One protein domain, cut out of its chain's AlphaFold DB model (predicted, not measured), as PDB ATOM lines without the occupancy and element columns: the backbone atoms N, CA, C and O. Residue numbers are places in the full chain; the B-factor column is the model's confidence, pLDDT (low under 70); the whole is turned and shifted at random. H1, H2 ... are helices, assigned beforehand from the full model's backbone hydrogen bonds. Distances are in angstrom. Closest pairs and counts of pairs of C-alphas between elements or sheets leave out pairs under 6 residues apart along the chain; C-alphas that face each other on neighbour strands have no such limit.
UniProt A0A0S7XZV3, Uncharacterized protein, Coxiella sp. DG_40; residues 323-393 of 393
ATOM      1  N   ILE A 323      61.871  33.211 -26.803       93.81
ATOM      2  CA  ILE A 323      60.458  32.910 -27.050       93.81
ATOM      3  C   ILE A 323      60.009  31.672 -26.267       93.81
ATOM      4  O   ILE A 323      58.938  31.699 -25.665       93.81
ATOM      5  N   SER A 324      60.819  30.610 -26.204       91.88
ATOM      6  CA  SER A 324      60.495  29.411 -25.422       91.88
ATOM      7  C   SER A 324      60.321  29.726 -23.935       91.88
ATOM      8  O   SER A 324      59.400  29.203 -23.310       91.88
ATOM      9  N   LYS A 325      61.158  30.604 -23.364       92.38
ATOM     10  CA  LYS A 325      61.010  31.053 -21.969       92.38
ATOM     11  C   LYS A 325      59.713  31.831 -21.765       92.38
ATOM     12  O   LYS A 325      58.964  31.539 -20.838       92.38
ATOM     13  N   ILE A 326      59.406  32.772 -22.659       91.31
ATOM     14  CA  ILE A 326      58.157  33.548 -22.605       91.31
ATOM     15  C   ILE A 326      56.938  32.625 -22.719       91.31
ATOM     16  O   ILE A 326      55.972  32.781 -21.973       91.31
ATOM     17  N   LYS A 327      57.000  31.633 -23.612       89.50
ATOM     18  CA  LYS A 327      55.948  30.634 -23.805       89.50
ATOM     19  C   LYS A 327      55.723  29.806 -22.539       89.50
ATOM     20  O   LYS A 327      54.589  29.719 -22.082       89.50
ATOM     21  N   GLN A 328      56.792  29.275 -21.943       89.12
ATOM     22  CA  GLN A 328      56.732  28.540 -20.675       89.12
ATOM     23  C   GLN A 328      56.115  29.386 -19.559       89.12
ATOM     24  O   GLN A 328      55.230  28.926 -18.849       89.12
ATOM     25  N   GLU A 329      56.534  30.640 -19.409       88.00
ATOM     26  CA  GLU A 329      55.995  31.510 -18.363       88.00
ATOM     27  C   GLU A 329      54.521  31.864 -18.567       88.00
ATOM     28  O   GLU A 329      53.756  31.902 -17.598       88.00
ATOM     29  N   SER A 330      54.111  32.104 -19.816       86.25
ATOM     30  CA  SER A 330      52.704  32.320 -20.159       86.25
ATOM     31  C   SER A 330      51.864  31.096 -19.790       86.25
ATOM     32  O   SER A 330      50.813  31.239 -19.159       86.25
ATOM     33  N   ASP A 331      52.381  29.905 -20.095       86.44
ATOM     34  CA  ASP A 331      51.737  28.628 -19.802       86.44
ATOM     35  C   ASP A 331      51.589  28.398 -18.286       86.44
ATOM     36  O   ASP A 331      50.486  28.192 -17.772       86.44
ATOM     37  N   VAL A 332      52.669  28.614 -17.520       88.12
ATOM     38  CA  VAL A 332      52.628  28.602 -16.047       88.12
ATOM     39  C   VAL A 332      51.558  29.565 -15.525       88.12
ATOM     40  O   VAL A 332      50.803  29.224 -14.613       88.12
ATOM     41  N   CYS A 333      51.462  30.781 -16.070       86.69
ATOM     42  CA  CYS A 333      50.469  31.756 -15.621       86.69
ATOM     43  C   CYS A 333      49.028  31.298 -15.896       86.69
ATOM     44  O   CYS A 333      48.161  31.517 -15.042       86.69
ATOM     45  N   ARG A 334      48.771  30.648 -17.040       86.19
ATOM     46  CA  ARG A 334      47.462  30.068 -17.387       86.19
ATOM     47  C   ARG A 334      47.078  28.954 -16.420       86.19
ATOM     48  O   ARG A 334      46.027  29.062 -15.786       86.19
ATOM     49  N   ILE A 335      47.966  27.980 -16.216       89.88
ATOM     50  CA  ILE A 335      47.762  26.856 -15.291       89.88
ATOM     51  C   ILE A 335      47.499  27.372 -13.869       89.88
ATOM     52  O   ILE A 335      46.506  27.014 -13.232       89.88
ATOM     53  N   ARG A 336      48.327  28.303 -13.373       90.06
ATOM     54  CA  ARG A 336      48.154  28.904 -12.038       90.06
ATOM     55  C   ARG A 336      46.813  29.609 -11.887       90.06
ATOM     56  O   ARG A 336      46.176  29.512 -10.839       90.06
ATOM     57  N   ARG A 337      46.397  30.364 -12.905       87.38
ATOM     58  CA  ARG A 337      45.122  31.082 -12.885       87.38
ATOM     59  C   ARG A 337      43.946  30.110 -12.896       87.38
ATOM     60  O   ARG A 337      43.029  30.301 -12.100       87.38
ATOM     61  N   ALA A 338      43.991  29.083 -13.743       89.44
ATOM     62  CA  ALA A 338      42.976  28.036 -13.797       89.44
ATOM     63  C   ALA A 338      42.837  27.331 -12.442       89.44
ATOM     64  O   ALA A 338      41.739  27.294 -11.893       89.44
ATOM     65  N   ALA A 339      43.953  26.910 -11.837       89.38
ATOM     66  CA  ALA A 339      43.962  26.272 -10.520       89.38
ATOM     67  C   ALA A 339      43.293  27.137  -9.440       89.38
ATOM     68  O   ALA A 339      42.511  26.634  -8.636       89.38
ATOM     69  N   ARG A 340      43.540  28.454  -9.438       89.00
ATOM     70  CA  ARG A 340      42.907  29.382  -8.480       89.00
ATOM     71  C   ARG A 340      41.413  29.560  -8.729       89.00
ATOM     72  O   ARG A 340      40.649  29.597  -7.769       89.00
ATOM     73  N   ILE A 341      40.996  29.685  -9.990       87.56
ATOM     74  CA  ILE A 341      39.576  29.806 -10.356       87.56
ATOM     75  C   ILE A 341      38.832  28.540  -9.935       87.56
ATOM     76  O   ILE A 341      37.842  28.635  -9.214       87.56
ATOM     77  N   ILE A 342      39.345  27.369 -10.318       89.81
ATOM     78  CA  ILE A 342      38.730  26.081  -9.988       89.81
ATOM     79  C   ILE A 342      38.694  25.889  -8.475       89.81
ATOM     80  O   ILE A 342      37.646  25.535  -7.949       89.81
ATOM     81  N   ALA A 343      39.767  26.207  -7.746       88.38
ATOM     82  CA  ALA A 343      39.769  26.123  -6.287       88.38
ATOM     83  C   ALA A 343      38.762  27.074  -5.619       88.38
ATOM     84  O   ALA A 343      38.180  26.735  -4.588       88.38
ATOM     85  N   GLN A 344      38.540  28.265  -6.182       87.56
ATOM     86  CA  GLN A 344      37.520  29.180  -5.679       87.56
ATOM     87  C   GLN A 344      36.112  28.638  -5.950       87.56
ATOM     88  O   GLN A 344      35.276  28.654  -5.051       87.56
ATOM     89  N   SER A 345      35.866  28.112  -7.151       86.94
ATOM     90  CA  SER A 345      34.607  27.449  -7.502       86.94
ATOM     91  C   SER A 345      34.368  26.181  -6.681       86.94
ATOM     92  O   SER A 345      33.241  25.919  -6.289       86.94
ATOM     93  N   TYR A 346      35.413  25.430  -6.343       87.31
ATOM     94  CA  TYR A 346      35.343  24.243  -5.488       87.31
ATOM     95  C   TYR A 346      34.786  24.559  -4.090       87.31
ATOM     96  O   TYR A 346      34.088  23.743  -3.497       87.31
ATOM     97  N   ARG A 347      35.067  25.757  -3.558       85.12
ATOM     98  CA  ARG A 347      34.556  26.217  -2.251       85.12
ATOM     99  C   ARG A 347      33.101  26.676  -2.291       85.12
ATOM    100  O   ARG A 347      32.477  26.788  -1.239       85.12
ATOM    101  N   ASP A 348      32.584  26.980  -3.474       87.44
ATOM    102  CA  ASP A 348      31.195  27.370  -3.662       87.44
ATOM    103  C   ASP A 348      30.333  26.111  -3.781       87.44
ATOM    104  O   ASP A 348      30.381  25.401  -4.785       87.44
ATOM    105  N   SER A 349      29.521  25.842  -2.756       85.12
ATOM    106  CA  SER A 349      28.658  24.656  -2.682       85.12
ATOM    107  C   SER A 349      27.618  24.571  -3.804       85.12
ATOM    108  O   SER A 349      27.048  23.501  -4.034       85.12
ATOM    109  N   SER A 350      27.366  25.671  -4.519       86.31
ATOM    110  CA  SER A 350      26.490  25.697  -5.691       86.31
ATOM    111  C   SER A 350      27.204  25.320  -6.996       86.31
ATOM    112  O   SER A 350      26.551  24.984  -7.987       86.31
ATOM    113  N   SER A 351      28.540  25.323  -7.010       88.56
ATOM    114  CA  SER A 351      29.340  25.012  -8.192       88.56
ATOM    115  C   SER A 351      29.410  23.514  -8.468       88.56
ATOM    116  O   SER A 351      29.516  22.700  -7.550       88.56
ATOM    117  N   ILE A 352      29.472  23.137  -9.749       85.94
ATOM    118  CA  ILE A 352      29.754  21.754 -10.157       85.94
ATOM    119  C   ILE A 352      31.117  21.269  -9.643       85.94
ATOM    120  O   ILE A 352      31.254  20.100  -9.290       85.94
ATOM    121  N   PHE A 353      32.095  22.172  -9.524       87.69
ATOM    122  CA  PHE A 353      33.441  21.835  -9.065       87.69
ATOM    123  C   PHE A 353      33.475  21.413  -7.592       87.69
ATOM    124  O   PHE A 353      34.326  20.611  -7.234       87.69
ATOM    125  N   SER A 354      32.527  21.864  -6.759       87.19
ATOM    126  CA  SER A 354      32.436  21.455  -5.344       87.19
ATOM    127  C   SER A 354      32.067  19.981  -5.143       87.19
ATOM    128  O   SER A 354      32.226  19.440  -4.052       87.19
ATOM    129  N   LYS A 355      31.556  19.330  -6.196       89.88
ATOM    130  CA  LYS A 355      31.147  17.918  -6.192       89.88
ATOM    131  C   LYS A 355      32.218  16.984  -6.752       89.88
ATOM    132  O   LYS A 355      32.032  15.770  -6.711       89.88
ATOM    133  N   LEU A 356      33.290  17.532  -7.319       89.06
ATOM    134  CA  LEU A 356      34.400  16.752  -7.856       89.06
ATOM    135  C   LEU A 356      35.427  16.479  -6.749       89.06
ATOM    136  O   LEU A 356      35.543  17.283  -5.830       89.06
ATOM    137  N   PRO A 357      36.197  15.381  -6.817       91.06
ATOM    138  CA  PRO A 357      37.436  15.246  -6.059       91.06
ATOM    139  C   PRO A 357      38.404  16.392  -6.379       91.06
ATOM    140  O   PRO A 357      38.485  16.843  -7.526       91.06
ATOM    141  N   ALA A 358      39.150  16.863  -5.378       86.00
ATOM    142  CA  ALA A 358      40.093  17.970  -5.547       86.00
ATOM    143  C   ALA A 358      41.189  17.639  -6.574       86.00
ATOM    144  O   ALA A 358      41.622  18.518  -7.317       86.00
ATOM    145  N   GLU A 359      41.578  16.366  -6.655       89.50
ATOM    146  CA  GLU A 359      42.559  15.834  -7.598       89.50
ATOM    147  C   GLU A 359      42.124  16.078  -9.050       89.50
ATOM    148  O   GLU A 359      42.911  16.590  -9.841       89.50
ATOM    149  N   LEU A 360      40.845  15.848  -9.376       89.25
ATOM    150  CA  LEU A 360      40.313  16.150 -10.713       89.25
ATOM    151  C   LEU A 360      40.310  17.656 -10.996       89.25
ATOM    152  O   LEU A 360      40.504  18.080 -12.130       89.25
ATOM    153  N   GLY A 361      40.110  18.494  -9.974       86.50
ATOM    154  CA  GLY A 361      40.225  19.947 -10.123       86.50
ATOM    155  C   GLY A 361      41.644  20.400 -10.487       86.50
ATOM    156  O   GLY A 361      41.805  21.351 -11.255       86.50
ATOM    157  N   VAL A 362      42.662  19.716  -9.957       86.94
ATOM    158  CA  VAL A 362      44.079  19.945 -10.276       86.94
ATOM    159  C   VAL A 362      44.408  19.464 -11.687       86.94
ATOM    160  O   VAL A 362      45.030  20.212 -12.436       86.94
ATOM    161  N   GLU A 363      43.941  18.275 -12.070       89.44
ATOM    162  CA  GLU A 363      44.114  17.720 -13.419       89.44
ATOM    163  C   GLU A 363      43.502  18.654 -14.479       89.44
ATOM    164  O   GLU A 363      44.190  19.109 -15.393       89.44
ATOM    165  N   ILE A 364      42.247  19.081 -14.284       88.94
ATOM    166  CA  ILE A 364      41.571  20.038 -15.180       88.94
ATOM    167  C   ILE A 364      42.351  21.359 -15.277       88.94
ATOM    168  O   ILE A 364      42.467  21.935 -16.361       88.94
ATOM    169  N   ALA A 365      42.896  21.856 -14.163       87.56
ATOM    170  CA  ALA A 365      43.721  23.063 -14.172       87.56
ATOM    171  C   ALA A 365      45.041  22.874 -14.940       87.56
ATOM    172  O   ALA A 365      45.464  23.798 -15.634       87.56
ATOM    173  N   GLY A 366      45.673  21.702 -14.830       86.69
ATOM    174  CA  GLY A 366      46.875  21.336 -15.585       86.69
ATOM    175  C   GLY A 366      46.631  21.321 -17.096       86.69
ATOM    176  O   GLY A 366      47.452  21.826 -17.859       86.69
ATOM    177  N   LEU A 367      45.449  20.867 -17.521       88.56
ATOM    178  CA  LEU A 367      45.028  20.849 -18.928       88.56
ATOM    179  C   LEU A 367      44.736  22.238 -19.519       88.56
ATOM    180  O   LEU A 367      44.567  22.364 -20.728       88.56
ATOM    181  N   CYS A 368      44.674  23.293 -18.700       86.12
ATOM    182  CA  CYS A 368      44.434  24.658 -19.180       86.12
ATOM    183  C   CYS A 368      45.680  25.329 -19.783       86.12
ATOM    184  O   CYS A 368      45.618  26.503 -20.167       86.12
ATOM    185  N   GLY A 369      46.811  24.625 -19.805       81.62
ATOM    186  CA  GLY A 369      48.031  25.083 -20.444       81.62
ATOM    187  C   GLY A 369      48.064  24.892 -21.964       81.62
ATOM    188  O   GLY A 369      47.219  24.220 -22.546       81.62
ATOM    189  N   ASP A 370      49.091  25.440 -22.611       78.56
ATOM    190  CA  ASP A 370      49.356  25.293 -24.055       78.56
ATOM    191  C   ASP A 370      50.115  23.991 -24.391       78.56
ATOM    192  O   ASP A 370      50.653  23.840 -25.493       78.56
ATOM    193  N   GLY A 371      50.197  23.060 -23.433       78.81
ATOM    194  CA  GLY A 371      50.853  21.758 -23.586       78.81
ATOM    195  C   GLY A 371      52.380  21.831 -23.644       78.81
ATOM    196  O   GLY A 371      53.007  20.994 -24.292       78.81
ATOM    197  N   ILE A 372      52.994  22.848 -23.027       83.62
ATOM    198  CA  ILE A 372      54.462  22.989 -22.993       83.62
ATOM    199  C   ILE A 372      55.087  22.109 -21.936       83.62
ATOM    200  O   ILE A 372      56.187  21.587 -22.123       83.62
ATOM    201  N   PHE A 373      54.382  21.969 -20.829       83.06
ATOM    202  CA  PHE A 373      54.737  21.049 -19.774       83.06
ATOM    203  C   PHE A 373      54.106  19.691 -20.052       83.06
ATOM    204  O   PHE A 373      52.992  19.606 -20.571       83.06
ATOM    205  N   ASP A 374      54.817  18.628 -19.683       88.69
ATOM    206  CA  ASP A 374      54.177  17.329 -19.542       88.69
ATOM    207  C   ASP A 374      53.079  17.400 -18.469       88.69
ATOM    208  O   ASP A 374      53.093  18.270 -17.590       88.69
ATOM    209  N   GLU A 375      52.140  16.464 -18.545       86.62
ATOM    210  CA  GLU A 375      50.974  16.382 -17.662       86.62
ATOM    211  C   GLU A 375      51.353  16.474 -16.177       86.62
ATOM    212  O   GLU A 375      50.782  17.282 -15.449       86.62
ATOM    213  N   LYS A 376      52.401  15.762 -15.738       89.06
ATOM    214  CA  LYS A 376      52.824  15.761 -14.329       89.06
ATOM    215  C   LYS A 376      53.376  17.109 -13.897       89.06
ATOM    216  O   LYS A 376      53.113  17.557 -12.781       89.06
ATOM    217  N   THR A 377      54.151  17.765 -14.755       88.06
ATOM    218  CA  THR A 377      54.676  19.101 -14.467       88.06
ATOM    219  C   THR A 377      53.540  20.129 -14.408       88.06
ATOM    220  O   THR A 377      53.516  20.967 -13.502       88.06
ATOM    221  N   ALA A 378      52.563  20.045 -15.315       84.56
ATOM    222  CA  ALA A 378      51.391  20.918 -15.316       84.56
ATOM    223  C   ALA A 378      50.506  20.710 -14.071       84.56
ATOM    224  O   ALA A 378      50.144  21.681 -13.401       84.56
ATOM    225  N   GLU A 379      50.226  19.457 -13.707       88.00
ATOM    226  CA  GLU A 379      49.516  19.086 -12.478       88.00
ATOM    227  C   GLU A 379      50.250  19.563 -11.230       88.00
ATOM    228  O   GLU A 379      49.630  20.089 -10.306       88.00
ATOM    229  N   HIS A 380      51.578  19.440 -11.199       91.31
ATOM    230  CA  HIS A 380      52.367  19.923 -10.079       91.31
ATOM    231  C   HIS A 380      52.196  21.439  -9.900       91.31
ATOM    232  O   HIS A 380      51.823  21.886  -8.813       91.31
ATOM    233  N   ILE A 381      52.347  22.225 -10.973       86.12
ATOM    234  CA  ILE A 381      52.120  23.681 -10.949       86.12
ATOM    235  C   ILE A 381      50.695  24.012 -10.479       86.12
ATOM    236  O   ILE A 381      50.501  24.933  -9.672       86.12
ATOM    237  N   ALA A 382      49.695  23.281 -10.981       86.44
ATOM    238  CA  ALA A 382      48.304  23.447 -10.586       86.44
ATOM    239  C   ALA A 382      48.102  23.148  -9.092       86.44
ATOM    240  O   ALA A 382      47.525  23.973  -8.383       86.44
ATOM    241  N   SER A 383      48.646  22.036  -8.592       90.00
ATOM    242  CA  SER A 383      48.541  21.598  -7.196       90.00
ATOM    243  C   SER A 383      49.121  22.623  -6.219       90.00
ATOM    244  O   SER A 383      48.488  22.952  -5.219       90.00
ATOM    245  N   GLU A 384      50.265  23.233  -6.552       90.50
ATOM    246  CA  GLU A 384      50.897  24.257  -5.715       90.50
ATOM    247  C   GLU A 384      50.041  25.523  -5.574       90.50
ATOM    248  O   GLU A 384      50.209  26.296  -4.622       90.50
ATOM    249  N   ASN A 385      49.150  25.767  -6.537       85.94
ATOM    250  CA  ASN A 385      48.326  26.968  -6.628       85.94
ATOM    251  C   ASN A 385      46.851  26.714  -6.288       85.94
ATOM    252  O   ASN A 385      46.112  27.681  -6.068       85.94
ATOM    253  N   PHE A 386      46.433  25.452  -6.188       84.50
ATOM    254  CA  PHE A 386      45.091  25.063  -5.786       84.50
ATOM    255  C   PHE A 386      44.849  25.457  -4.322       84.50
ATOM    256  O   PHE A 386      45.624  25.143  -3.423       84.50
ATOM    257  N   GLY A 387      43.787  26.221  -4.072       75.75
ATOM    258  CA  GLY A 387      43.445  26.732  -2.742       75.75
ATOM    259  C   GLY A 387      44.092  28.073  -2.367       75.75
ATOM    260  O   GLY A 387      43.754  28.630  -1.318       75.75
ATOM    261  N   ARG A 388      44.949  28.662  -3.210       77.31
ATOM    262  CA  ARG A 388      45.449  30.031  -2.986       77.31
ATOM    263  C   ARG A 388      44.435  31.069  -3.498       77.31
ATOM    264  O   ARG A 388      43.896  30.886  -4.589       77.31
ATOM    265  N   PRO A 389      44.154  32.155  -2.753       64.69
ATOM    266  CA  PRO A 389      43.250  33.205  -3.223       64.69
ATOM    267  C   PRO A 389      43.810  33.908  -4.470       64.69
ATOM    268  O   PRO A 389      45.027  33.993  -4.659       64.69
ATOM    269  N   MET A 390      42.933  34.432  -5.335       63.66
ATOM    270  CA  MET A 390      43.369  35.363  -6.378       63.66
ATOM    271  C   MET A 390      43.750  36.692  -5.726       63.66
ATOM    272  O   MET A 390      42.932  37.293  -5.035       63.66
ATOM    273  N   ASN A 391      44.970  37.169  -5.978       54.16
ATOM    274  CA  ASN A 391      45.305  38.560  -5.699       54.16
ATOM    275  C   ASN A 391      44.436  39.425  -6.619       54.16
ATOM    276  O   ASN A 391      44.626  39.414  -7.834       54.16
ATOM    277  N   THR A 392      43.457  40.120  -6.047       39.59
ATOM    278  CA  THR A 392      42.707  41.170  -6.735       39.59
ATOM    279  C   THR A 392      43.648  42.358  -6.903       39.59
ATOM    280  O   THR A 392      43.843  43.122  -5.958       39.59
ATOM    281  N   ALA A 393      44.299  42.438  -8.062       31.77
ATOM    282  CA  ALA A 393      45.050  43.607  -8.509       31.77
ATOM    283  C   ALA A 393      44.207  44.401  -9.505       31.77
ATOM    284  O   ALA A 393      43.566  43.747 -10.366       31.77
TER     285      ALA A 393
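AT A GLANCE: This is residues 323 to 393 of the 393 residues of an uncharacterized protein of Coxiella sp. DG_40 (UniProt A0A0S7XZV3). One long straight helix, H1, makes the longest axis, and two shorter helices, H3 and H4, pack side-on against one side of it, crossing each other steeply. At the far end of H1 the short H2 makes the turn by which the chain folds back over H1, and after H4 the closing tail runs past H1, its last residues pointing away on the side opposite to H3. The printed part has 71 residues with four named helices, in the order H1, H2, H3, H4, and no named strand; the class is all helix. The whole is compact, with a radius of gyration of the C-alphas of 12.1 A, and spans 41 by 29 by 16 A.

IN THESE COORDINATES: Find C-alpha 323 at (60.458, 32.910, -27.050); from there H1, residues 323 to 347, runs 36.5 A to C-alpha 347 at (34.556, 26.217, -2.251). Four residues on you meet H2, residues 352 to 355, 5.7 A from first to last C-alpha. H3, residues 358 to 366, then covers 12.6 A. H4, residues 375 to 385, covers 15.5 A and ends with C-alpha 385 at (48.326, 26.968, -6.628).

HOW THE PARTS SIT: Begin at H1, the hub, which touches the three other helices. Look at its residues 342 to 347, which alone touch H2; the closest C-alphas, of Tyr 346 and Ser 354, are 4.0 A apart. With residues 335 to 346 alone H1 touches H3, at a shallow tilt of 29 degrees, opposite ways; the closest C-alphas, of Ala 339 and Ala 365, are 4.9 A apart. With residues 332 to 340 alone it touches H4, at a steep tilt of 57 degrees, the same way, and here Ala 339 and Ala 382 have the closest C-alphas, at 5.2 A. H3 and H4 touch at a steep tilt of 66 degrees, opposite ways, closest at the C-alphas of Gly 366 and Ala 378, 4.5 A apart. H2 and H3 are close but not clearly touching, while H2 and H4 are apart. In H1 and H3 every O i to N i+4 pair is within hydrogen-bond range, in H4 6 of 7 are, and H2 is too short for such a pair.

THE WHOLE: The two C-alphas farthest apart, those of Ile 323 and Ser 349, are 40.9 A from each other. The printed part has no cut; the links H1 to H2 and H2 to H3 are tight, and that from H3 to H4 is short. Look last at residues 389 to 393, which have pLDDT under 70 and end at Ala 393, the chain's last residue; the mean pLDDT of the printed part is 84.7.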